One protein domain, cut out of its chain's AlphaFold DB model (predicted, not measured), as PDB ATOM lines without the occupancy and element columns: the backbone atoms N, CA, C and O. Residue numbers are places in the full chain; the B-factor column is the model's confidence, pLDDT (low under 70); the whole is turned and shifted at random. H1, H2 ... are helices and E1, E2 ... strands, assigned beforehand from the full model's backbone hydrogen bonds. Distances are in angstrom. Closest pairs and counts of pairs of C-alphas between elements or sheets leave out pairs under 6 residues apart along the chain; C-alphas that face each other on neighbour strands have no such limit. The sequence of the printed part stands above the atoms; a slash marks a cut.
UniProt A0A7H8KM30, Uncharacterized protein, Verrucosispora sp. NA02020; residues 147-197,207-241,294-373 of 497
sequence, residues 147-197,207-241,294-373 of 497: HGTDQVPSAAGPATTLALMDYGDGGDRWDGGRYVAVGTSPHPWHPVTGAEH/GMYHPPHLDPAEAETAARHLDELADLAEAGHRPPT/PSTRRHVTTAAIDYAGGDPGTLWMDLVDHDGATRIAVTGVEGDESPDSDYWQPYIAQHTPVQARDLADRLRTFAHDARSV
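Overview. This is residues 147 to 197, 207 to 241 and 294 to 373 of the 497 residues of an uncharacterized protein of Verrucosispora sp. NA02020 (UniProt A0A7H8KM30). Two antiparallel sheets, E1 E2 E3 and E4 E5 E6 E7, make a two-part wall, and two long helices, H1 and H3, pack side by side over one side of it. H3 mainly covers the first sheet and H1 mainly covers the second, while the short helix H2 sits beyond one end of E4. The 166 printed residues have three named helices and seven named strands, in the order E1 E2 E3 H1 E4 H2 E5 E6 E7 H3, of mixed class. The whole is compact, with a radius of gyration of the C-alphas of 15.0 A, and elongated, spanning 49 by 32 by 24 A.

Arrangement. Look first at E1, residues 147 to 152, E2, residues 160 to 166, and E3, residues 178 to 183, a meander, each strand the antiparallel neighbour of the one before. Find N 150 and O 162 at 2.9 A between E1 and E2, and N 163 and O 181 at 2.9 A between E2 and E3. The second sheet runs E4, residues 297 to 301, E5, residues 313 to 322, E6, residues 325 to 334, and E7, residues 349 to 351; it is strongly twisted, and E5 E6 E7 is again a meander. Here look for N 300 and O 315, 2.9 A, N 318 and O 329, 2.9 A, and N 330 and O 349, 2.8 A. The closest C-alphas of E3 and E6, those of Gly 183 and Gly 332, are 5.9 A apart. H1, residues 216 to 234, and H3, residues 353 to 371, make two layers, helices on one face of a sheet, with each sheet. H1 is over E5, at a height over the sheet of 8.8 A. H3 is over E2 and, only just, with 3 C-alphas, over E3, at a height of 9.0 A. H1 and H3 touch, closest at the C-alphas of Ala 223 and Ala 360, 4.0 A, at a shallow tilt of 11 degrees, opposite ways. H2, residues 303 to 308, is only just not on the second sheet, with 4 pairs of C-alphas within 10 A. In H1, H2 and H3 every O i to N i+4 pair is within hydrogen-bond range.

Along the chain. Find C-alpha 147 at (210.724, 71.359, 177.194), where E1 begins. H1 starts at C-alpha 216, (207.822, 83.085, 168.759), and runs 27.2 A. E5 is 25.5 A long and bends by 61 degrees at residue 319; E6 is 28.2 A. H3, 27.0 A, ends at C-alpha 371, (203.912, 77.744, 168.381).

Size, cuts and confidence. The C-alphas of Gly 171 and Gly 324, the two farthest apart, are 49.5 A apart. Residues 198 to 206 and 242 to 293 are not printed; the gaps are 7.2 A from C-alpha 197 to 207 and 13.4 A from 241 to 294. The links E2 to E3 and E6 to E7 are long. Mean pLDDT of the printed part is 79.9, and 39 residues are under 70, among them 168 to 177 and 304 to 311.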
ATOM      1  N   HIS A 147     210.977  72.462 178.129       63.97
ATOM      2  CA  HIS A 147     210.724  71.359 177.194       63.97
ATOM      3  C   HIS A 147     211.965  70.938 176.408       63.97
ATOM      4  O   HIS A 147     212.020  69.841 175.854       63.97
ATOM      5  N   GLY A 148     212.983  71.791 176.362       66.06
ATOM      6  CA  GLY A 148     214.215  71.496 175.648       66.06
ATOM      7  C   GLY A 148     215.238  72.608 175.774       66.06
ATOM      8  O   GLY A 148     214.891  73.768 175.984       66.06
ATOM      9  N   THR A 149     216.506  72.236 175.632       69.62
ATOM     10  CA  THR A 149     217.634  73.163 175.584       69.62
ATOM     11  C   THR A 149     218.552  72.816 174.428       69.62
ATOM     12  O   THR A 149     218.659  71.654 174.028       69.62
ATOM     13  N   ASP A 150     219.212  73.833 173.890       74.44
ATOM     14  CA  ASP A 150     220.237  73.680 172.869       74.44
ATOM     15  C   ASP A 150     221.285  74.795 172.981       74.44
ATOM     16  O   ASP A 150     221.070  75.797 173.665       74.44
ATOM     17  N   GLN A 151     222.440  74.624 172.341       81.50
ATOM     18  CA  GLN A 151     223.536  75.587 172.388       81.50
ATOM     19  C   GLN A 151     224.215  75.779 171.039       81.50
ATOM     20  O   GLN A 151     224.503  74.825 170.312       81.50
ATOM     21  N   VAL A 152     224.583  77.032 170.774       83.56
ATOM     22  CA  VAL A 152     225.481  77.401 169.682       83.56
ATOM     23  C   VAL A 152     226.822  77.839 170.260       83.56
ATOM     24  O   VAL A 152     226.874  78.823 171.011       83.56
ATOM     25  N   PRO A 153     227.928  77.159 169.909       85.69
ATOM     26  CA  PRO A 153     229.246  77.580 170.346       85.69
ATOM     27  C   PRO A 153     229.577  78.962 169.774       85.69
ATOM     28  O   PRO A 153     229.291  79.268 168.611       85.69
ATOM     29  N   SER A 154     230.226  79.791 170.580       89.69
ATOM     30  CA  SER A 154     230.769  81.077 170.153       89.69
ATOM     31  C   SER A 154     232.236  80.937 169.745       89.69
ATOM     32  O   SER A 154     232.928  79.978 170.087       89.69
ATOM     33  N   ALA A 155     232.720  81.881 168.942       92.25
ATOM     34  CA  ALA A 155     234.138  82.014 168.630       92.25
ATOM     35  C   ALA A 155     234.927  82.628 169.800       92.25
ATOM     36  O   ALA A 155     236.112  82.336 169.948       92.25
ATOM     37  N   ALA A 156     234.276  83.468 170.607       91.62
ATOM     38  CA  ALA A 156     234.810  84.030 171.841       91.62
ATOM     39  C   ALA A 156     233.671  84.341 172.825       91.62
ATOM     40  O   ALA A 156     232.545  84.621 172.410       91.62
ATOM     41  N   GLY A 157     233.980  84.334 174.123       89.75
ATOM     42  CA  GLY A 157     232.980  84.493 175.182       89.75
ATOM     43  C   GLY A 157     232.193  83.203 175.467       89.75
ATOM     44  O   GLY A 157     232.637  82.119 175.079       89.75
ATOM     45  N   PRO A 158     231.057  83.293 176.177       90.12
ATOM     46  CA  PRO A 158     230.181  82.153 176.441       90.12
ATOM     47  C   PRO A 158     229.496  81.633 175.177       90.12
ATOM     48  O   PRO A 158     229.406  82.340 174.172       90.12
ATOM     49  N   ALA A 159     229.007  80.394 175.221       87.69
ATOM     50  CA  ALA A 159     228.086  79.882 174.210       87.69
ATOM     51  C   ALA A 159     226.708  80.545 174.363       87.69
ATOM     52  O   ALA A 159     226.325  80.941 175.466       87.69
ATOM     53  N   THR A 160     225.947  80.621 173.272       90.62
ATOM     54  CA  THR A 160     224.549  81.063 173.341       90.62
ATOM     55  C   THR A 160     223.664  79.845 173.560       90.62
ATOM     56  O   THR A 160     223.663  78.924 172.745       90.62
ATOM     57  N   THR A 161     222.938  79.837 174.674       86.88
ATOM     58  CA  THR A 161     222.016  78.777 175.082       86.88
ATOM     59  C   THR A 161     220.589  79.181 174.762       86.88
ATOM     60  O   THR A 161     220.162  80.278 175.108       86.88
ATOM     61  N   LEU A 162     219.851  78.275 174.138       84.88
ATOM     62  CA  LEU A 162     218.424  78.390 173.887       84.88
ATOM     63  C   LEU A 162     217.684  77.417 174.799       84.88
ATOM     64  O   LEU A 162     218.121  76.277 174.964       84.88
ATOM     65  N   ALA A 163     216.570  77.845 175.381       82.50
ATOM     66  CA  ALA A 163     215.671  76.962 176.112       82.50
ATOM     67  C   ALA A 163     214.215  77.236 175.738       82.50
ATOM     68  O   ALA A 163     213.794  78.389 175.690       82.50
ATOM     69  N   LEU A 164     213.447  76.177 175.488       82.06
ATOM     70  CA  LEU A 164     212.012  76.265 175.259       82.06
ATOM     71  C   LEU A 164     211.314  76.216 176.613       82.06
ATOM     72  O   LEU A 164     211.286  75.169 177.264       82.06
ATOM     73  N   MET A 165     210.781  77.356 177.023       80.25
ATOM     74  CA  MET A 165     210.110  77.557 178.298       80.25
ATOM     75  C   MET A 165     208.595  77.544 178.096       80.25
ATOM     76  O   MET A 165     208.098  78.157 177.158       80.25
ATOM     77  N   ASP A 166     207.857  76.868 178.970       77.50
ATOM     78  CA  ASP A 166     206.394  76.831 178.985       77.50
ATOM     79  C   ASP A 166     205.904  77.215 180.376       77.50
ATOM     80  O   ASP A 166     206.152  76.510 181.352       77.50
ATOM     81  N   TYR A 167     205.220  78.352 180.474       70.62
ATOM     82  CA  TYR A 167     204.705  78.854 181.748       70.62
ATOM     83  C   TYR A 167     203.235  78.460 181.998       70.62
ATOM     84  O   TYR A 167     202.571  79.031 182.869       70.62
ATOM     85  N   GLY A 168     202.715  77.455 181.283       62.81
ATOM     86  CA  GLY A 168     201.421  76.826 181.568       62.81
ATOM     87  C   GLY A 168     200.220  77.684 181.165       62.81
ATOM     88  O   GLY A 168     200.243  78.303 180.112       62.81
ATOM     89  N   ASP A 169     199.127  77.685 181.941       54.28
ATOM     90  CA  ASP A 169     197.901  78.493 181.717       54.28
ATOM     91  C   ASP A 169     197.849  79.747 182.613       54.28
ATOM     92  O   ASP A 169     196.788  80.338 182.794       54.28
ATOM     93  N   GLY A 170     198.978  80.158 183.197       47.19
ATOM     94  CA  GLY A 170     199.025  81.311 184.094       47.19
ATOM     95  C   GLY A 170     198.475  80.998 185.488       47.19
ATOM     96  O   GLY A 170     197.282  81.091 185.769       47.19
ATOM     97  N   GLY A 171     199.388  80.665 186.397       43.75
ATOM     98  CA  GLY A 171     199.168  80.700 187.838       43.75
ATOM     99  C   GLY A 171     200.000  81.822 188.446       43.75
ATOM    100  O   GLY A 171     201.109  81.588 188.912       43.75
ATOM    101  N   ASP A 172     199.451  83.035 188.415       45.25
ATOM    102  CA  ASP A 172     199.801  84.187 189.259       45.25
ATOM    103  C   ASP A 172     200.903  85.167 188.811       45.25
ATOM    104  O   ASP A 172     201.107  86.137 189.542       45.25
ATOM    105  N   ARG A 173     201.566  85.034 187.645       43.53
ATOM    106  CA  ARG A 173     202.463  86.115 187.141       43.53
ATOM    107  C   ARG A 173     202.870  86.107 185.659       43.53
ATOM    108  O   ARG A 173     203.448  87.093 185.245       43.53
ATOM    109  N   TRP A 174     202.620  85.040 184.899       50.22
ATOM    110  CA  TRP A 174     203.049  84.903 183.499       50.22
ATOM    111  C   TRP A 174     201.841  84.372 182.729       50.22
ATOM    112  O   TRP A 174     201.460  83.223 182.948       50.22
ATOM    113  N   ASP A 175     201.167  85.201 181.931       51.97
ATOM    114  CA  ASP A 175     200.060  84.741 181.086       51.97
ATOM    115  C   ASP A 175     200.583  83.636 180.155       51.97
ATOM    116  O   ASP A 175     201.456  83.836 179.305       51.97
ATOM    117  N   GLY A 176     200.079  82.440 180.449       54.69
ATOM    118  CA  GLY A 176     200.520  81.120 180.042       54.69
ATOM    119  C   GLY A 176     200.818  80.909 178.561       54.69
ATOM    120  O   GLY A 176     199.967  80.435 177.805       54.69
ATOM    121  N   GLY A 177     202.052  81.224 178.177       66.19
ATOM    122  CA  GLY A 177     202.597  81.042 176.839       66.19
ATOM    123  C   GLY A 177     203.942  80.326 176.860       66.19
ATOM    124  O   GLY A 177     204.563  80.133 177.912       66.19
ATOM    125  N   ARG A 178     204.392  79.943 175.666       77.69
ATOM    126  CA  ARG A 178     205.714  79.367 175.442       77.69
ATOM    127  C   ARG A 178     206.663  80.419 174.911       77.69
ATOM    128  O   ARG A 178     206.305  81.184 174.019       77.69
ATOM    129  N   TYR A 179     207.874  80.410 175.441       83.81
ATOM    130  CA  TYR A 179     208.899  81.394 175.139       83.81
ATOM    131  C   TYR A 179     210.234  80.706 174.893       83.81
ATOM    132  O   TYR A 179     210.517  79.632 175.423       83.81
ATOM    133  N   VAL A 180     211.077  81.358 174.109       88.31
ATOM    134  CA  VAL A 180     212.450  80.942 173.858       88.31
ATOM    135  C   VAL A 180     213.364  81.785 174.738       88.31
ATOM    136  O   VAL A 180     213.578  82.966 174.472       88.31
ATOM    137  N   ALA A 181     213.899  81.193 175.803       88.62
ATOM    138  CA  ALA A 181     214.914  81.833 176.630       88.62
ATOM    139  C   ALA A 181     216.259  81.831 175.894       88.62
ATOM    140  O   ALA A 181     216.698  80.778 175.427       88.62
ATOM    141  N   VAL A 182     216.920  82.987 175.812       91.44
ATOM    142  CA  VAL A 182     218.209  83.150 175.116       91.44
ATOM    143  C   VAL A 182     219.287  83.596 176.100       91.44
ATOM    144  O   VAL A 182     219.456  84.785 176.364       91.44
ATOM    145  N   GLY A 183     220.012  82.629 176.660       88.81
ATOM    146  CA  GLY A 183     221.035  82.860 177.675       88.81
ATOM    147  C   GLY A 183     222.453  82.904 177.121       88.81
ATOM    148  O   GLY A 183     222.865  82.024 176.370       88.81
ATOM    149  N   THR A 184     223.236  83.888 177.556       89.62
ATOM    150  CA  THR A 184     224.662  84.030 177.216       89.62
ATOM    151  C   THR A 184     225.533  84.025 178.475       89.62
ATOM    152  O   THR A 184     226.433  84.844 178.632       89.62
ATOM    153  N   SER A 185     225.249  83.110 179.405       85.62
ATOM    154  CA  SER A 185     225.951  83.020 180.689       85.62
ATOM    155  C   SER A 185     227.393  82.501 180.549       85.62
ATOM    156  O   SER A 185     227.613  81.493 179.871       85.62
ATOM    157  N   PRO A 186     228.385  83.110 181.234       82.25
ATOM    158  CA  PRO A 186     229.739  82.563 181.363       82.25
ATOM    159  C   PRO A 186     229.826  81.340 182.290       82.25
ATOM    160  O   PRO A 186     230.896  80.734 182.408       82.25
ATOM    161  N   HIS A 187     228.735  80.977 182.960       79.50
ATOM    162  CA  HIS A 187     228.663  79.900 183.936       79.50
ATOM    163  C   HIS A 187     227.636  78.837 183.513       79.50
ATOM    164  O   HIS A 187     226.752  79.105 182.700       79.50
ATOM    165  N   PRO A 188     227.716  77.608 184.058       72.19
ATOM    166  CA  PRO A 188     226.609  76.665 183.995       72.19
ATOM    167  C   PRO A 188     225.319  77.326 184.490       72.19
ATOM    168  O   PRO A 188     225.199  77.670 185.668       72.19
ATOM    169  N   TRP A 189     224.377  77.502 183.569       73.19
ATOM    170  CA  TRP A 189     223.123  78.209 183.785       73.19
ATOM    171  C   TRP A 189     221.941  77.245 183.697       73.19
ATOM    172  O   TRP A 189     221.876  76.389 182.809       73.19
ATOM    173  N   HIS A 190     221.011  77.375 184.641       67.50
ATOM    174  CA  HIS A 190     219.801  76.570 184.695       67.50
ATOM    175  C   HIS A 190     218.598  77.368 184.167       67.50
ATOM    176  O   HIS A 190     218.183  78.329 184.818       67.50
ATOM    177  N   PRO A 191     217.953  76.940 183.066       66.56
ATOM    178  CA  PRO A 191     216.935  77.743 182.389       66.56
ATOM    179  C   PRO A 191     215.674  77.995 183.216       66.56
ATOM    180  O   PRO A 191     215.140  79.095 183.203       66.56
ATOM    181  N   VAL A 192     215.235  77.004 183.996       65.88
ATOM    182  CA  VAL A 192     214.028  77.122 184.835       65.88
ATOM    183  C   VAL A 192     214.234  78.012 186.059       65.88
ATOM    184  O   VAL A 192     213.373  78.815 186.397       65.88
ATOM    185  N   THR A 193     215.358  77.857 186.760       65.62
ATOM    186  CA  THR A 193     215.589  78.543 188.037       65.62
ATOM    187  C   THR A 193     216.343  79.859 187.876       65.62
ATOM    188  O   THR A 193     216.440  80.612 188.840       65.62
ATOM    189  N   GLY A 194     216.919  80.121 186.698       68.19
ATOM    190  CA  GLY A 194     217.846  81.229 186.464       68.19
ATOM    191  C   GLY A 194     219.169  81.087 187.223       68.19
ATOM    192  O   GLY A 194     219.968  82.017 187.235       68.19
ATOM    193  N   ALA A 195     219.412  79.957 187.896       69.31
ATOM    194  CA  ALA A 195     220.584  79.795 188.741       69.31
ATOM    195  C   ALA A 195     221.851  79.650 187.897       69.31
ATOM    196  O   ALA A 195     221.930  78.797 187.011       69.31
ATOM    197  N   GLU A 196     222.861  80.439 188.239       70.75
ATOM    198  CA  GLU A 196     224.215  80.279 187.738       70.75
ATOM    199  C   GLU A 196     225.093  79.627 188.795       70.75
ATOM    200  O   GLU A 196     225.195  80.093 189.938       70.75
ATOM    201  N   HIS A 197     225.761  78.545 188.410       64.06
ATOM    202  CA  HIS A 197     226.734  77.893 189.268       64.06
ATOM    203  C   HIS A 197     228.137  78.418 188.956       64.06
ATOM    204  O   HIS A 197     228.682  78.080 187.905       64.06
ATOM    205  N   GLY A 207     224.566  83.144 191.702       60.38
ATOM    206  CA  GLY A 207     223.963  84.307 191.063       60.38
ATOM    207  C   GLY A 207     222.670  83.886 190.373       60.38
ATOM    208  O   GLY A 207     222.525  82.723 189.989       60.38
ATOM    209  N   MET A 208     221.720  84.808 190.246       65.44
ATOM    210  CA  MET A 208     220.595  84.625 189.333       65.44
ATOM    211  C   MET A 208     220.889  85.405 188.058       65.44
ATOM    212  O   MET A 208     221.252  86.577 188.128       65.44
ATOM    213  N   TYR A 209     220.742  84.733 186.925       75.00
ATOM    214  CA  TYR A 209     220.738  85.319 185.597       75.00
ATOM    215  C   TYR A 209     219.429  84.936 184.919       75.00
ATOM    216  O   TYR A 209     219.160  83.756 184.650       75.00
ATOM    217  N   HIS A 210     218.610  85.947 184.661       76.94
ATOM    218  CA  HIS A 210     217.348  85.809 183.956       76.94
ATOM    219  C   HIS A 210     217.545  86.292 182.518       76.94
ATOM    220  O   HIS A 210     217.561  87.499 182.271       76.94
ATOM    221  N   PRO A 211     217.752  85.387 181.544       81.56
ATOM    222  CA  PRO A 211     217.891  85.822 180.167       81.56
ATOM    223  C   PRO A 211     216.576  86.370 179.607       81.56
ATOM    224  O   PRO A 211     215.496  86.060 180.123       81.56
ATOM    225  N   PRO A 212     216.641  87.117 178.493       87.38
ATOM    226  CA  PRO A 212     215.454  87.471 177.737       87.38
ATOM    227  C   PRO A 212     214.723  86.210 177.259       87.38
ATOM    228  O   PRO A 212     215.335  85.268 176.751       87.38
ATOM    229  N   HIS A 213     213.404  86.232 177.405       87.31
ATOM    230  CA  HIS A 213     212.488  85.198 176.941       87.31
ATOM    231  C   HIS A 213     211.653  85.760 175.798       87.31
ATOM    232  O   HIS A 213     210.793  86.611 176.001       87.31
ATOM    233  N   LEU A 214     211.954  85.307 174.591       88.88
ATOM    234  CA  LEU A 214     211.331  85.793 173.373       88.88
ATOM    235  C   LEU A 214     210.059  85.002 173.101       88.88
ATOM    236  O   LEU A 214     210.078  83.771 173.154       88.88
ATOM    237  N   ASP A 215     208.969  85.679 172.758       86.56
ATOM    238  CA  ASP A 215     207.860  84.980 172.113       86.56
ATOM    239  C   ASP A 215     208.286  84.453 170.723       86.56
ATOM    240  O   ASP A 215     209.354  84.804 170.202       86.56
ATOM    241  N   PRO A 216     207.472  83.608 170.073       82.12
ATOM    242  CA  PRO A 216     207.822  83.085 168.759       82.12
ATOM    243  C   PRO A 216     208.099  84.144 167.676       82.12
ATOM    244  O   PRO A 216     208.931  83.925 166.800       82.12
ATOM    245  N   ALA A 217     207.388  85.272 167.670       84.62
ATOM    246  CA  ALA A 217     207.572  86.329 166.673       84.62
ATOM    247  C   ALA A 217     208.821  87.187 166.963       84.62
ATOM    248  O   ALA A 217     209.535  87.606 166.045       84.62
ATOM    249  N   GLU A 218     209.115  87.420 168.237       89.62
ATOM    250  CA  GLU A 218     210.330  88.056 168.737       89.62
ATOM    251  C   GLU A 218     211.559  87.190 168.418       89.62
ATOM    252  O   GLU A 218     212.560  87.704 167.916       89.62
ATOM    253  N   ALA A 219     211.462  85.871 168.602       89.44
ATOM    254  CA  ALA A 219     212.508  84.913 168.247       89.44
ATOM    255  C   ALA A 219     212.775  84.872 166.730       89.44
ATOM    256  O   ALA A 219     213.932  84.918 166.307       89.44
ATOM    257  N   GLU A 220     211.733  84.885 165.892       88.69
ATOM    258  CA  GLU A 220     211.880  85.023 164.433       88.69
ATOM    259  C   GLU A 220     212.510  86.367 164.032       88.69
ATOM    260  O   GLU A 220     213.329  86.437 163.110       88.69
ATOM    261  N   THR A 221     212.160  87.446 164.737       92.81
ATOM    262  CA  THR A 221     212.754  88.769 164.512       92.81
ATOM    263  C   THR A 221     214.238  88.777 164.872       92.81
ATOM    264  O   THR A 221     215.046  89.297 164.100       92.81
ATOM    265  N   ALA A 222     214.615  88.155 165.991       94.50
ATOM    266  CA  ALA A 222     216.009  87.984 166.387       94.50
ATOM    267  C   ALA A 222     216.787  87.158 165.350       94.50
ATOM    268  O   ALA A 222     217.865  87.572 164.928       94.50
ATOM    269  N   ALA A 223     216.211  86.055 164.863       93.81
ATOM    270  CA  ALA A 223     216.811  85.233 163.813       93.81
ATOM    271  C   ALA A 223     217.080  86.038 162.529       93.81
ATOM    272  O   ALA A 223     218.184  86.003 161.988       93.81
ATOM    273  N   ARG A 224     216.113  86.847 162.075       94.81
ATOM    274  CA  ARG A 224     216.303  87.735 160.917       94.81
ATOM    275  C   ARG A 224     217.417  88.759 161.148       94.81
ATOM    276  O   ARG A 224     218.191  89.038 160.237       94.81
ATOM    277  N   HIS A 225     217.517  89.322 162.350       95.88
ATOM    278  CA  HIS A 225     218.596  90.249 162.683       95.88
ATOM    279  C   HIS A 225     219.974  89.587 162.680       95.88
ATOM    280  O   HIS A 225     220.932  90.214 162.232       95.88
ATOM    281  N   LEU A 226     220.086  88.334 163.122       96.88
ATOM    282  CA  LEU A 226     221.336  87.577 163.042       96.88
ATOM    283  C   LEU A 226     221.776  87.352 161.591       96.88
ATOM    284  O   LEU A 226     222.950  87.570 161.293       96.88
ATOM    285  N   ASP A 227     220.852  87.013 160.689       94.81
ATOM    286  CA  ASP A 227     221.156  86.876 159.257       94.81
ATOM    287  C   ASP A 227     221.595  88.204 158.635       94.81
ATOM    288  O   ASP A 227     222.635  88.269 157.984       94.81
ATOM    289  N   GLU A 228     220.859  89.291 158.902       94.44
ATOM    290  CA  GLU A 228     221.219  90.634 158.428       94.44
ATOM    291  C   GLU A 228     222.636  91.030 158.882       94.44
ATOM    292  O   GLU A 228     223.402  91.625 158.122       94.44
ATOM    293  N   LEU A 229     223.002  90.723 160.131       94.50
ATOM    294  CA  LEU A 229     224.332  91.013 160.666       94.50
ATOM    295  C   LEU A 229     225.403  90.087 160.072       94.50
ATOM    296  O   LEU A 229     226.504  90.554 159.777       94.50
ATOM    297  N   ALA A 230     225.095  88.810 159.849       94.69
ATOM    298  CA  ALA A 230     225.993  87.880 159.171       94.69
ATOM    299  C   ALA A 230     226.309  88.350 157.740       94.69
ATOM    300  O   ALA A 230     227.483  88.417 157.369       94.69
ATOM    301  N   ASP A 231     225.292  88.779 156.988       93.94
ATOM    302  CA  ASP A 231     225.443  89.331 155.639       93.94
ATOM    303  C   ASP A 231     226.305  90.602 155.642       93.94
ATOM    304  O   ASP A 231     227.210  90.762 154.817       93.94
ATOM    305  N   LEU A 232     226.077  91.505 156.603       91.56
ATOM    306  CA  LEU A 232     226.886  92.717 156.750       91.56
ATOM    307  C   LEU A 232     228.353  92.389 157.065       91.56
ATOM    308  O   LEU A 232     229.257  92.999 156.486       91.56
ATOM    309  N   ALA A 233     228.602  91.433 157.963       91.06
ATOM    310  CA  ALA A 233     229.950  91.004 158.318       91.06
ATOM    311  C   ALA A 233     230.696  90.403 157.114       91.06
ATOM    312  O   ALA A 233     231.864  90.726 156.889       91.06
ATOM    313  N   GLU A 234     230.023  89.583 156.304       92.94
ATOM    314  CA  GLU A 234     230.587  88.961 155.098       92.94
ATOM    315  C   GLU A 234     230.817  89.955 153.958       92.94
ATOM    316  O   GLU A 234     231.824  89.865 153.252       92.94
ATOM    317  N   ALA A 235     229.959  90.968 153.834       89.56
ATOM    318  CA  ALA A 235     230.168  92.102 152.935       89.56
ATOM    319  C   ALA A 235     231.348  93.005 153.359       89.56
ATOM    320  O   ALA A 235     231.676  93.976 152.671       89.56
ATOM    321  N   GLY A 236     232.009  92.700 154.481       86.81
ATOM    322  CA  GLY A 236     233.168  93.433 154.979       86.81
ATOM    323  C   GLY A 236     232.806  94.732 155.693       86.81
ATOM    324  O   GLY A 236     233.688  95.573 155.906       86.81
ATOM    325  N   HIS A 237     231.539  94.914 156.085       84.75
ATOM    326  CA  HIS A 237     231.181  96.018 156.961       84.75
ATOM    327  C   HIS A 237     231.881  95.847 158.306       84.75
ATOM    328  O   HIS A 237     231.915  94.770 158.904       84.75
ATOM    329  N   ARG A 238     232.467  96.946 158.776       77.56
ATOM    330  CA  ARG A 238     233.076  97.023 160.098       77.56
ATOM    331  C   ARG A 238     232.181  97.838 161.014       77.56
ATOM    332  O   ARG A 238     231.579  98.806 160.540       77.56
ATOM    333  N   PRO A 239     232.126  97.494 162.307       72.31
ATOM    334  CA  PRO A 239     231.445  98.340 163.263       72.31
ATOM    335  C   PRO A 239     232.048  99.746 163.255       72.31
ATOM    336  O   PRO A 239     233.278  99.894 163.205       72.31
ATOM    337  N   PRO A 240     231.210 100.794 163.285       68.19
ATOM    338  CA  PRO A 240     231.704 102.147 163.459       68.19
ATOM    339  C   PRO A 240     232.440 102.230 164.798       68.19
ATOM    340  O   PRO A 240     232.014 101.650 165.794       68.19
ATOM    341  N   THR A 241     233.562 102.953 164.839       67.56
ATOM    342  CA  THR A 241     234.288 103.157 166.098       67.56
ATOM    343  C   THR A 241     233.358 103.855 167.097       67.56
ATOM    344  O   THR A 241     232.941 104.983 166.832       67.56
ATOM    345  N   PRO A 294     225.046 101.395 157.327       60.88
ATOM    346  CA  PRO A 294     223.953 100.674 157.967       60.88
ATOM    347  C   PRO A 294     224.230 100.528 159.467       60.88
ATOM    348  O   PRO A 294     225.378 100.347 159.875       60.88
ATOM    349  N   SER A 295     223.178 100.601 160.289       70.69
ATOM    350  CA  SER A 295     223.311 100.302 161.717       70.69
ATOM    351  C   SER A 295     223.903  98.902 161.879       70.69
ATOM    352  O   SER A 295     223.454  97.966 161.213       70.69
ATOM    353  N   THR A 296     224.885  98.749 162.762       80.88
ATOM    354  CA  THR A 296     225.492  97.449 163.079       80.88
ATOM    355  C   THR A 296     224.916  96.814 164.332       80.88
ATOM    356  O   THR A 296     225.192  95.652 164.587       80.88
ATOM    357  N   ARG A 297     224.085  97.554 165.071       86.06
ATOM    358  CA  ARG A 297     223.416  97.089 166.282       86.06
ATOM    359  C   ARG A 297     221.938  96.831 165.992       86.06
ATOM    360  O   ARG A 297     221.281  97.598 165.278       86.06
ATOM    361  N   ARG A 298     221.432  95.728 166.518       88.62
ATOM    362  CA  ARG A 298     220.040  95.279 166.516       88.62
ATOM    363  C   ARG A 298     219.667  94.913 167.944       88.62
ATOM    364  O   ARG A 298     220.532  94.591 168.758       88.62
ATOM    365  N   HIS A 299     218.384  94.968 168.243       90.06
ATOM    366  CA  HIS A 299     217.879  94.472 169.507       90.06
ATOM    367  C   HIS A 299     216.456  93.964 169.331       90.06
ATOM    368  O   HIS A 299     215.749  94.407 168.426       90.06
ATOM    369  N   VAL A 300     216.062  93.033 170.191       89.31
ATOM    370  CA  VAL A 300     214.681  92.581 170.330       89.31
ATOM    371  C   VAL A 300     214.320  92.682 171.801       89.31
ATOM    372  O   VAL A 300     214.945  92.039 172.644       89.31
ATOM    373  N   THR A 301     213.351  93.536 172.105       85.69
ATOM    374  CA  THR A 301     212.778  93.653 173.447       85.69
ATOM    375  C   THR A 301     211.741  92.555 173.635       85.69
ATOM    376  O   THR A 301     210.950  92.311 172.727       85.69
ATOM    377  N   THR A 302     211.741  91.911 174.800       81.69
ATOM    378  CA  THR A 302     210.805  90.828 175.133       81.69
ATOM    379  C   THR A 302     209.477  91.417 175.615       81.69
ATOM    380  O   THR A 302     209.146  91.395 176.802       81.69
ATOM    381  N   ALA A 303     208.744  92.059 174.711       71.50
ATOM    382  CA  ALA A 303     207.520  92.775 175.042       71.50
ATOM    383  C   ALA A 303     206.401  91.813 175.456       71.50
ATOM    384  O   ALA A 303     205.641  92.112 176.373       71.50
ATOM    385  N   ALA A 304     206.317  90.645 174.819       61.72
ATOM    386  CA  ALA A 304     205.295  89.650 175.118       61.72
ATOM    387  C   ALA A 304     205.342  89.170 176.570       61.72
ATOM    388  O   ALA A 304     204.298  89.012 177.202       61.72
ATOM    389  N   ILE A 305     206.544  89.001 177.124       65.62
ATOM    390  CA  ILE A 305     206.685  88.542 178.502       65.62
ATOM    391  C   ILE A 305     206.433  89.640 179.535       65.62
ATOM    392  O   ILE A 305     205.870  89.352 180.588       65.62
ATOM    393  N   ASP A 306     206.742  90.896 179.192       65.38
ATOM    394  CA  ASP A 306     206.345  92.081 179.972       65.38
ATOM    395  C   ASP A 306     204.809  92.144 180.070       65.38
ATOM    396  O   ASP A 306     204.234  92.234 181.156       65.38
ATOM    397  N   TYR A 307     204.110  91.960 178.940       57.34
ATOM    398  CA  TYR A 307     202.644  91.884 178.918       57.34
ATOM    399  C   TYR A 307     202.086  90.689 179.688       57.34
ATOM    400  O   TYR A 307     200.996  90.787 180.254       57.34
ATOM    401  N   ALA A 308     202.831  89.586 179.732       49.81
ATOM    402  CA  ALA A 308     202.460  88.407 180.492       49.81
ATOM    403  C   ALA A 308     202.643  88.590 182.011       49.81
ATOM    404  O   ALA A 308     202.119  87.775 182.764       49.81
ATOM    405  N   GLY A 309     203.318  89.655 182.465       54.81
ATOM    406  CA  GLY A 309     203.614  89.936 183.876       54.81
ATOM    407  C   GLY A 309     204.966  89.397 184.363       54.81
ATOM    408  O   GLY A 309     205.244  89.451 185.568       54.81
ATOM    409  N   GLY A 310     205.785  88.882 183.441       60.28
ATOM    410  CA  GLY A 310     207.167  88.487 183.686       60.28
ATOM    411  C   GLY A 310     208.136  89.667 183.626       60.28
ATOM    412  O   GLY A 310     207.782  90.767 183.201       60.28
ATOM    413  N   ASP A 311     209.372  89.436 184.067       67.94
ATOM    414  CA  ASP A 311     210.401  90.475 184.038       67.94
ATOM    415  C   ASP A 311     210.869  90.709 182.586       67.94
ATOM    416  O   ASP A 311     211.252  89.758 181.897       67.94
ATOM    417  N   PRO A 312     210.826  91.959 182.089       73.31
ATOM    418  CA  PRO A 312     211.234  92.272 180.729       73.31
ATOM    419  C   PRO A 312     212.745  92.104 180.569       73.31
ATOM    420  O   PRO A 312     213.512  92.316 181.506       73.31
ATOM    421  N   GLY A 313     213.187  91.808 179.354       83.12
ATOM    422  CA  GLY A 313     214.587  91.779 178.961       83.12
ATOM    423  C   GLY A 313     214.774  92.247 177.523       83.12
ATOM    424  O   GLY A 313     213.824  92.528 176.787       83.12
ATOM    425  N   THR A 314     216.030  92.342 177.108       88.44
ATOM    426  CA  THR A 314     216.384  92.685 175.731       88.44
ATOM    427  C   THR A 314     217.509  91.788 175.244       88.44
ATOM    428  O   THR A 314     218.558  91.675 175.880       88.44
ATOM    429  N   LEU A 315     217.309  91.178 174.077       92.06
ATOM    430  CA  LEU A 315     218.373  90.504 173.348       92.06
ATOM    431  C   LEU A 315     219.070  91.512 172.434       92.06
ATOM    432  O   LEU A 315     218.480  92.000 171.469       92.06
ATOM    433  N   TRP A 316     220.331  91.808 172.727       91.75
ATOM    434  CA  TRP A 316     221.169  92.690 171.923       91.75
ATOM    435  C   TRP A 316     222.023  91.888 170.948       91.75
ATOM    436  O   TRP A 316     222.594  90.863 171.315       91.75
ATOM    437  N   MET A 317     222.135  92.381 169.715       94.12
ATOM    438  CA  MET A 317     222.988  91.812 168.673       94.12
ATOM    439  C   MET A 317     223.786  92.936 168.001       94.12
ATOM    440  O   MET A 317     223.205  93.935 167.585       94.12
ATOM    441  N   ASP A 318     225.104  92.819 167.892       91.50
ATOM    442  CA  ASP A 318     225.957  93.879 167.330       91.50
ATOM    443  C   ASP A 318     227.086  93.310 166.475       91.50
ATOM    444  O   ASP A 318     227.601  92.234 166.768       91.50
ATOM    445  N   LEU A 319     227.530  94.047 165.455       90.94
ATOM    446  CA  LEU A 319     228.838  93.765 164.870       90.94
ATOM    447  C   LEU A 319     229.921  94.291 165.798       90.94
ATOM    448  O   LEU A 319     229.892  95.441 166.227       90.94
ATOM    449  N   VAL A 320     230.930  93.472 166.056       89.25
ATOM    450  CA  VAL A 320     232.106  93.864 166.833       89.25
ATOM    451  C   VAL A 320     233.374  93.482 166.083       89.25
ATOM    452  O   VAL A 320     233.394  92.514 165.324       89.25
ATOM    453  N   ASP A 321     234.435  94.266 166.257       86.56
ATOM    454  CA  ASP A 321     235.768  93.884 165.794       86.56
ATOM    455  C   ASP A 321     236.439  93.104 166.925       86.56
ATOM    456  O   ASP A 321     236.617  93.630 168.028       86.56
ATOM    457  N   HIS A 322     236.767  91.841 166.666       84.38
ATOM    458  CA  HIS A 322     237.428  90.969 167.626       84.38
ATOM    459  C   HIS A 322     238.453  90.082 166.926       84.38
ATOM    460  O   HIS A 322     238.163  89.443 165.911       84.38
ATOM    461  N   ASP A 323     239.672  90.056 167.466       83.69
ATOM    462  CA  ASP A 323     240.827  89.358 166.891       83.69
ATOM    463  C   ASP A 323     241.100  89.706 165.414       83.69
ATOM    464  O   ASP A 323     241.589  88.889 164.633       83.69
ATOM    465  N   GLY A 324     240.790  90.946 165.019       81.50
ATOM    466  CA  GLY A 324     240.974  91.439 163.654       81.50
ATOM    467  C   GLY A 324     239.945  90.918 162.646       81.50
ATOM    468  O   GLY A 324     240.164  91.061 161.439       81.50
ATOM    469  N   ALA A 325     238.844  90.328 163.119       86.88
ATOM    470  CA  ALA A 325     237.719  89.867 162.317       86.88
ATOM    471  C   ALA A 325     236.403  90.489 162.808       86.88
ATOM    472  O   ALA A 325     236.201  90.687 164.007       86.88
ATOM    473  N   THR A 326     235.473  90.743 161.884       90.62
ATOM    474  CA  THR A 326     234.105  91.131 162.246       90.62
ATOM    475  C   THR A 326     233.369  89.926 162.833       90.62
ATOM    476  O   THR A 326     233.302  88.864 162.209       90.62
ATOM    477  N   ARG A 327     232.814  90.087 164.033       93.50
ATOM    478  CA  ARG A 327     231.981  89.101 164.733       93.50
ATOM    479  C   ARG A 327     230.591  89.661 164.987       93.50
ATOM    480  O   ARG A 327     230.411  90.874 164.963       93.50
ATOM    481  N   ILE A 328     229.648  88.774 165.282       95.75
ATOM    482  CA  ILE A 328     228.311  89.119 165.756       95.75
ATOM    483  C   ILE A 328     228.279  88.849 167.263       95.75
ATOM    484  O   ILE A 328     228.302  87.697 167.689       95.75
ATOM    485  N   ALA A 329     228.298  89.909 168.064       94.06
ATOM    486  CA  ALA A 329     228.120  89.851 169.507       94.06
ATOM    487  C   ALA A 329     226.635  89.689 169.843       94.06
ATOM    488  O   ALA A 329     225.815  90.432 169.315       94.06
ATOM    489  N   VAL A 330     226.307  88.753 170.728       95.44
ATOM    490  CA  VAL A 330     224.964  88.485 171.246       95.44
ATOM    491  C   VAL A 330     225.007  88.602 172.766       95.44
ATOM    492  O   VAL A 330     225.905  88.059 173.416       95.44
ATOM    493  N   THR A 331     224.063  89.340 173.343       92.31
ATOM    494  CA  THR A 331     223.983  89.552 174.795       92.31
ATOM    495  C   THR A 331     222.531  89.591 175.234       92.31
ATOM    496  O   THR A 331     221.782  90.482 174.827       92.31
ATOM    497  N   GLY A 332     222.141  88.635 176.073       88.19
ATOM    498  CA  GLY A 332     220.856  88.677 176.758       88.19
ATOM    499  C   GLY A 332     220.957  89.522 178.021       88.19
ATOM    500  O   GLY A 332     221.717  89.162 178.919       88.19
ATOM    501  N   VAL A 333     220.215  90.627 178.076       83.38
ATOM    502  CA  VAL A 333     220.207  91.568 179.201       83.38
ATOM    503  C   VAL A 333     218.850  91.543 179.898       83.38
ATOM    504  O   VAL A 333     217.810  91.575 179.237       83.38
ATOM    505  N   GLU A 334     218.872  91.506 181.228       76.25
ATOM    506  CA  GLU A 334     217.686  91.656 182.071       76.25
ATOM    507  C   GLU A 334     217.279  93.142 182.151       76.25
ATOM    508  O   GLU A 334     218.120  94.028 182.322       76.25
ATOM    509  N   GLY A 335     215.987  93.434 182.009       73.12
ATOM    510  CA  GLY A 335     215.434  94.783 182.098       73.12
ATOM    511  C   GLY A 335     215.767  95.707 180.917       73.12
ATOM    512  O   GLY A 335     215.744  95.315 179.749       73.12
ATOM    513  N   ASP A 336     216.013  96.980 181.241       66.19
ATOM    514  CA  ASP A 336     216.403  98.067 180.327       66.19
ATOM    515  C   ASP A 336     217.906  98.372 180.360       66.19
ATOM    516  O   ASP A 336     218.356  99.438 179.918       66.19
ATOM    517  N   GLU A 337     218.703  97.454 180.905       71.94
ATOM    518  CA  GLU A 337     220.128  97.684 181.025       71.94
ATOM    519  C   GLU A 337     220.836  97.688 179.660       71.94
ATOM    520  O   GLU A 337     220.432  97.087 178.662       71.94
ATOM    521  N   SER A 338     221.947  98.420 179.613       74.81
ATOM    522  CA  SER A 338     222.768  98.553 178.413       74.81
ATOM    523  C   SER A 338     223.789  97.410 178.347       74.81
ATOM    524  O   SER A 338     224.558  97.269 179.302       74.81
ATOM    525  N   PRO A 339     223.955  96.721 177.199       73.94
ATOM    526  CA  PRO A 339     224.967  95.668 177.041       73.94
ATOM    527  C   PRO A 339     226.398  96.221 177.166       73.94
ATOM    528  O   PRO A 339     227.333  95.506 177.509       73.94
ATOM    529  N   ASP A 340     226.578  97.533 176.957       78.38
ATOM    530  CA  ASP A 340     227.859  98.222 177.157       78.38
ATOM    531  C   ASP A 340     228.236  98.425 178.646       78.38
ATOM    532  O   ASP A 340     229.230  99.092 178.932       78.38
ATOM    533  N   SER A 341     227.429  97.954 179.605       78.88
ATOM    534  CA  SER A 341     227.800  97.957 181.027       78.88
ATOM    535  C   SER A 341     228.946  96.977 181.274       78.88
ATOM    536  O   SER A 341     228.932  95.870 180.736       78.88
ATOM    537  N   ASP A 342     229.899  97.337 182.139       79.00
ATOM    538  CA  ASP A 342     230.997  96.443 182.545       79.00
ATOM    539  C   ASP A 342     230.472  95.122 183.137       79.00
ATOM    540  O   ASP A 342     231.135  94.092 183.034       79.00
ATOM    541  N   TYR A 343     229.266  95.149 183.715       81.25
ATOM    542  CA  TYR A 343     228.586  93.973 184.255       81.25
ATOM    543  C   TYR A 343     228.251  92.928 183.178       81.25
ATOM    544  O   TYR A 343     228.452  91.740 183.408       81.25
ATOM    545  N   TRP A 344     227.805  93.364 181.995       84.00
ATOM    546  CA  TRP A 344     227.362  92.473 180.917       84.00
ATOM    547  C   TRP A 344     228.502  92.005 180.005       84.00
ATOM    548  O   TRP A 344     228.316  91.066 179.240       84.00
ATOM    549  N   GLN A 345     229.702  92.590 180.108       84.88
ATOM    550  CA  GLN A 345     230.860  92.206 179.283       84.88
ATOM    551  C   GLN A 345     231.209  90.702 179.340       84.88
ATOM    552  O   GLN A 345     231.489  90.129 178.285       84.88
ATOM    553  N   PRO A 346     231.174  90.020 180.504       86.12
ATOM    554  CA  PRO A 346     231.401  88.574 180.575       86.12
ATOM    555  C   PRO A 346     230.299  87.732 179.914       86.12
ATOM    556  O   PRO A 346     230.537  86.569 179.605       86.12
ATOM    557  N   TYR A 347     229.121  88.316 179.684       89.19
ATOM    558  CA  TYR A 347     227.934  87.665 179.121       89.19
ATOM    559  C   TYR A 347     227.811  87.868 177.606       89.19
ATOM    560  O   TYR A 347     226.764  87.600 177.021       89.19
ATOM    561  N   ILE A 348     228.846  88.387 176.939       92.12
ATOM    562  CA  ILE A 348     228.806  88.648 175.497       92.12
ATOM    563  C   ILE A 348     229.332  87.434 174.732       92.12
ATOM    564  O   ILE A 348     230.544  87.210 174.672       92.12
ATOM    565  N   ALA A 349     228.431  86.691 174.092       94.06
ATOM    566  CA  ALA A 349     228.782  85.626 173.159       94.06
ATOM    567  C   ALA A 349     229.150  86.226 171.795       94.06
ATOM    568  O   ALA A 349     228.410  87.039 171.251       94.06
ATOM    569  N   GLN A 350     230.289  85.850 171.214       95.19
ATOM    570  CA  GLN A 350     230.742  86.390 169.928       95.19
ATOM    571  C   GLN A 350     230.790  85.304 168.862       95.19
ATOM    572  O   GLN A 350     231.604  84.386 168.927       95.19
ATOM    573  N   HIS A 351     229.954  85.432 167.842       96.19
ATOM    574  CA  HIS A 351     229.781  84.439 166.791       96.19
ATOM    575  C   HIS A 351     230.479  84.853 165.487       96.19
ATOM    576  O   HIS A 351     230.553  86.027 165.117       96.19
ATOM    577  N   THR A 352     231.008  83.865 164.763       96.31
ATOM    578  CA  THR A 352     231.264  83.987 163.316       96.31
ATOM    579  C   THR A 352     229.944  84.185 162.557       96.31
ATOM    580  O   THR A 352     228.901  83.795 163.079       96.31
ATOM    581  N   PRO A 353     229.966  84.685 161.307       95.38
ATOM    582  CA  PRO A 353     228.768  84.717 160.459       95.38
ATOM    583  C   PRO A 353     228.077  83.352 160.338       95.38
ATOM    584  O   PRO A 353     226.863  83.257 160.464       95.38
ATOM    585  N   VAL A 354     228.853  82.272 160.198       94.50
ATOM    586  CA  VAL A 354     228.322  80.899 160.130       94.50
ATOM    587  C   VAL A 354     227.626  80.494 161.434       94.50
ATOM    588  O   VAL A 354     226.519  79.971 161.397       94.50
ATOM    589  N   GLN A 355     228.238  80.765 162.590       94.69
ATOM    590  CA  GLN A 355     227.623  80.483 163.895       94.69
ATOM    591  C   GLN A 355     226.389  81.357 164.157       94.69
ATOM    592  O   GLN A 355     225.453  80.898 164.798       94.69
ATOM    593  N   ALA A 356     226.369  82.603 163.675       94.69
ATOM    594  CA  ALA A 356     225.203  83.473 163.800       94.69
ATOM    595  C   ALA A 356     224.008  82.937 162.996       94.69
ATOM    596  O   ALA A 356     222.888  82.988 163.494       94.69
ATOM    597  N   ARG A 357     224.247  82.359 161.809       93.31
ATOM    598  CA  ARG A 357     223.200  81.680 161.027       93.31
ATOM    599  C   ARG A 357     222.719  80.386 161.688       93.31
ATOM    600  O   ARG A 357     221.517  80.185 161.790       93.31
ATOM    601  N   ASP A 358     223.626  79.574 162.241       87.56
ATOM    602  CA  ASP A 358     223.244  78.396 163.049       87.56
ATOM    603  C   ASP A 358     222.353  78.804 164.242       87.56
ATOM    604  O   ASP A 358     221.321  78.192 164.508       87.56
ATOM    605  N   LEU A 359     222.691  79.905 164.923       90.19
ATOM    606  CA  LEU A 359     221.851  80.463 165.985       90.19
ATOM    607  C   LEU A 359     220.491  80.952 165.472       90.19
ATOM    608  O   LEU A 359     219.483  80.712 166.133       90.19
ATOM    609  N   ALA A 360     220.446  81.597 164.306       90.12
ATOM    610  CA  ALA A 360     219.200  82.024 163.677       90.12
ATOM    611  C   ALA A 360     218.284  80.829 163.353       90.12
ATOM    612  O   ALA A 360     217.092  80.866 163.662       90.12
ATOM    613  N   ASP A 361     218.832  79.748 162.801       81.12
ATOM    614  CA  ASP A 361     218.075  78.542 162.447       81.12
ATOM    615  C   ASP A 361     217.542  77.801 163.678       81.12
ATOM    616  O   ASP A 361     216.391  77.347 163.698       81.12
ATOM    617  N   ARG A 362     218.327  77.750 164.758       81.44
ATOM    618  CA  ARG A 362     217.855  77.187 166.029       81.44
ATOM    619  C   ARG A 362     216.801  78.066 166.687       81.44
ATOM    620  O   ARG A 362     215.815  77.535 167.181       81.44
ATOM    621  N   LEU A 363     216.937  79.393 166.633       84.56
ATOM    622  CA  LEU A 363     215.889  80.307 167.102       84.56
ATOM    623  C   LEU A 363     214.575  80.096 166.346       84.56
ATOM    624  O   LEU A 363     213.526  80.062 166.979       84.56
ATOM    625  N   ARG A 364     214.618  79.894 165.022       82.81
ATOM    626  CA  ARG A 364     213.425  79.558 164.223       82.81
ATOM    627  C   ARG A 364     212.815  78.228 164.632       82.81
ATOM    628  O   ARG A 364     211.602  78.150 164.777       82.81
ATOM    629  N   THR A 365     213.648  77.212 164.843       75.88
ATOM    630  CA  THR A 365     213.197  75.896 165.316       75.88
ATOM    631  C   THR A 365     212.480  76.024 166.660       75.88
ATOM    632  O   THR A 365     211.332  75.616 166.793       75.88
ATOM    633  N   PHE A 366     213.100  76.691 167.633       79.00
ATOM    634  CA  PHE A 366     212.502  76.901 168.953       79.00
ATOM    635  C   PHE A 366     211.249  77.789 168.898       79.00
ATOM    636  O   PHE A 366     210.297  77.546 169.634       79.00
ATOM    637  N   ALA A 367     211.216  78.801 168.024       78.12
ATOM    638  CA  ALA A 367     210.036  79.635 167.803       78.12
ATOM    639  C   ALA A 367     208.874  78.829 167.214       78.12
ATOM    640  O   ALA A 367     207.727  78.992 167.631       78.12
ATOM    641  N   HIS A 368     209.167  77.947 166.260       70.19
ATOM    642  CA  HIS A 368     208.196  77.026 165.690       70.19
ATOM    643  C   HIS A 368     207.659  76.064 166.759       70.19
ATOM    644  O   HIS A 368     206.445  75.960 166.925       70.19
ATOM    645  N   ASP A 369     208.535  75.472 167.572       65.38
ATOM    646  CA  ASP A 369     208.144  74.570 168.664       65.38
ATOM    647  C   ASP A 369     207.340  75.277 169.770       65.38
ATOM    648  O   ASP A 369     206.426  74.714 170.382       65.38
ATOM    649  N   ALA A 370     207.631  76.555 170.015       69.25
ATOM    650  CA  ALA A 370     206.841  77.391 170.910       69.25
ATOM    651  C   ALA A 370     205.430  77.673 170.355       69.25
ATOM    652  O   ALA A 370     204.499  77.861 171.138       69.25
ATOM    653  N   ARG A 371     205.237  77.648 169.026       66.00
ATOM    654  CA  ARG A 371     203.912  77.744 168.381       66.00
ATOM    655  C   ARG A 371     203.172  76.410 168.338       66.00
ATOM    656  O   ARG A 371     201.945  76.413 168.302       66.00
ATOM    657  N   SER A 372     203.889  75.288 168.329       48.62
ATOM    658  CA  SER A 372     203.343  73.981 167.963       48.62
ATOM    659  C   SER A 372     202.619  73.225 169.086       48.62
ATOM    660  O   SER A 372     202.377  72.033 168.934       48.62
ATOM    661  N   VAL A 373     202.173  73.862 170.183       41.12
ATOM    662  CA  VAL A 373     201.159  73.229 171.055       41.12
ATOM    663  C   VAL A 373     199.757  73.726 170.772       41.12
ATOM    664  O   VAL A 373     199.347  74.836 171.102       41.12
TER     665      VAL A 373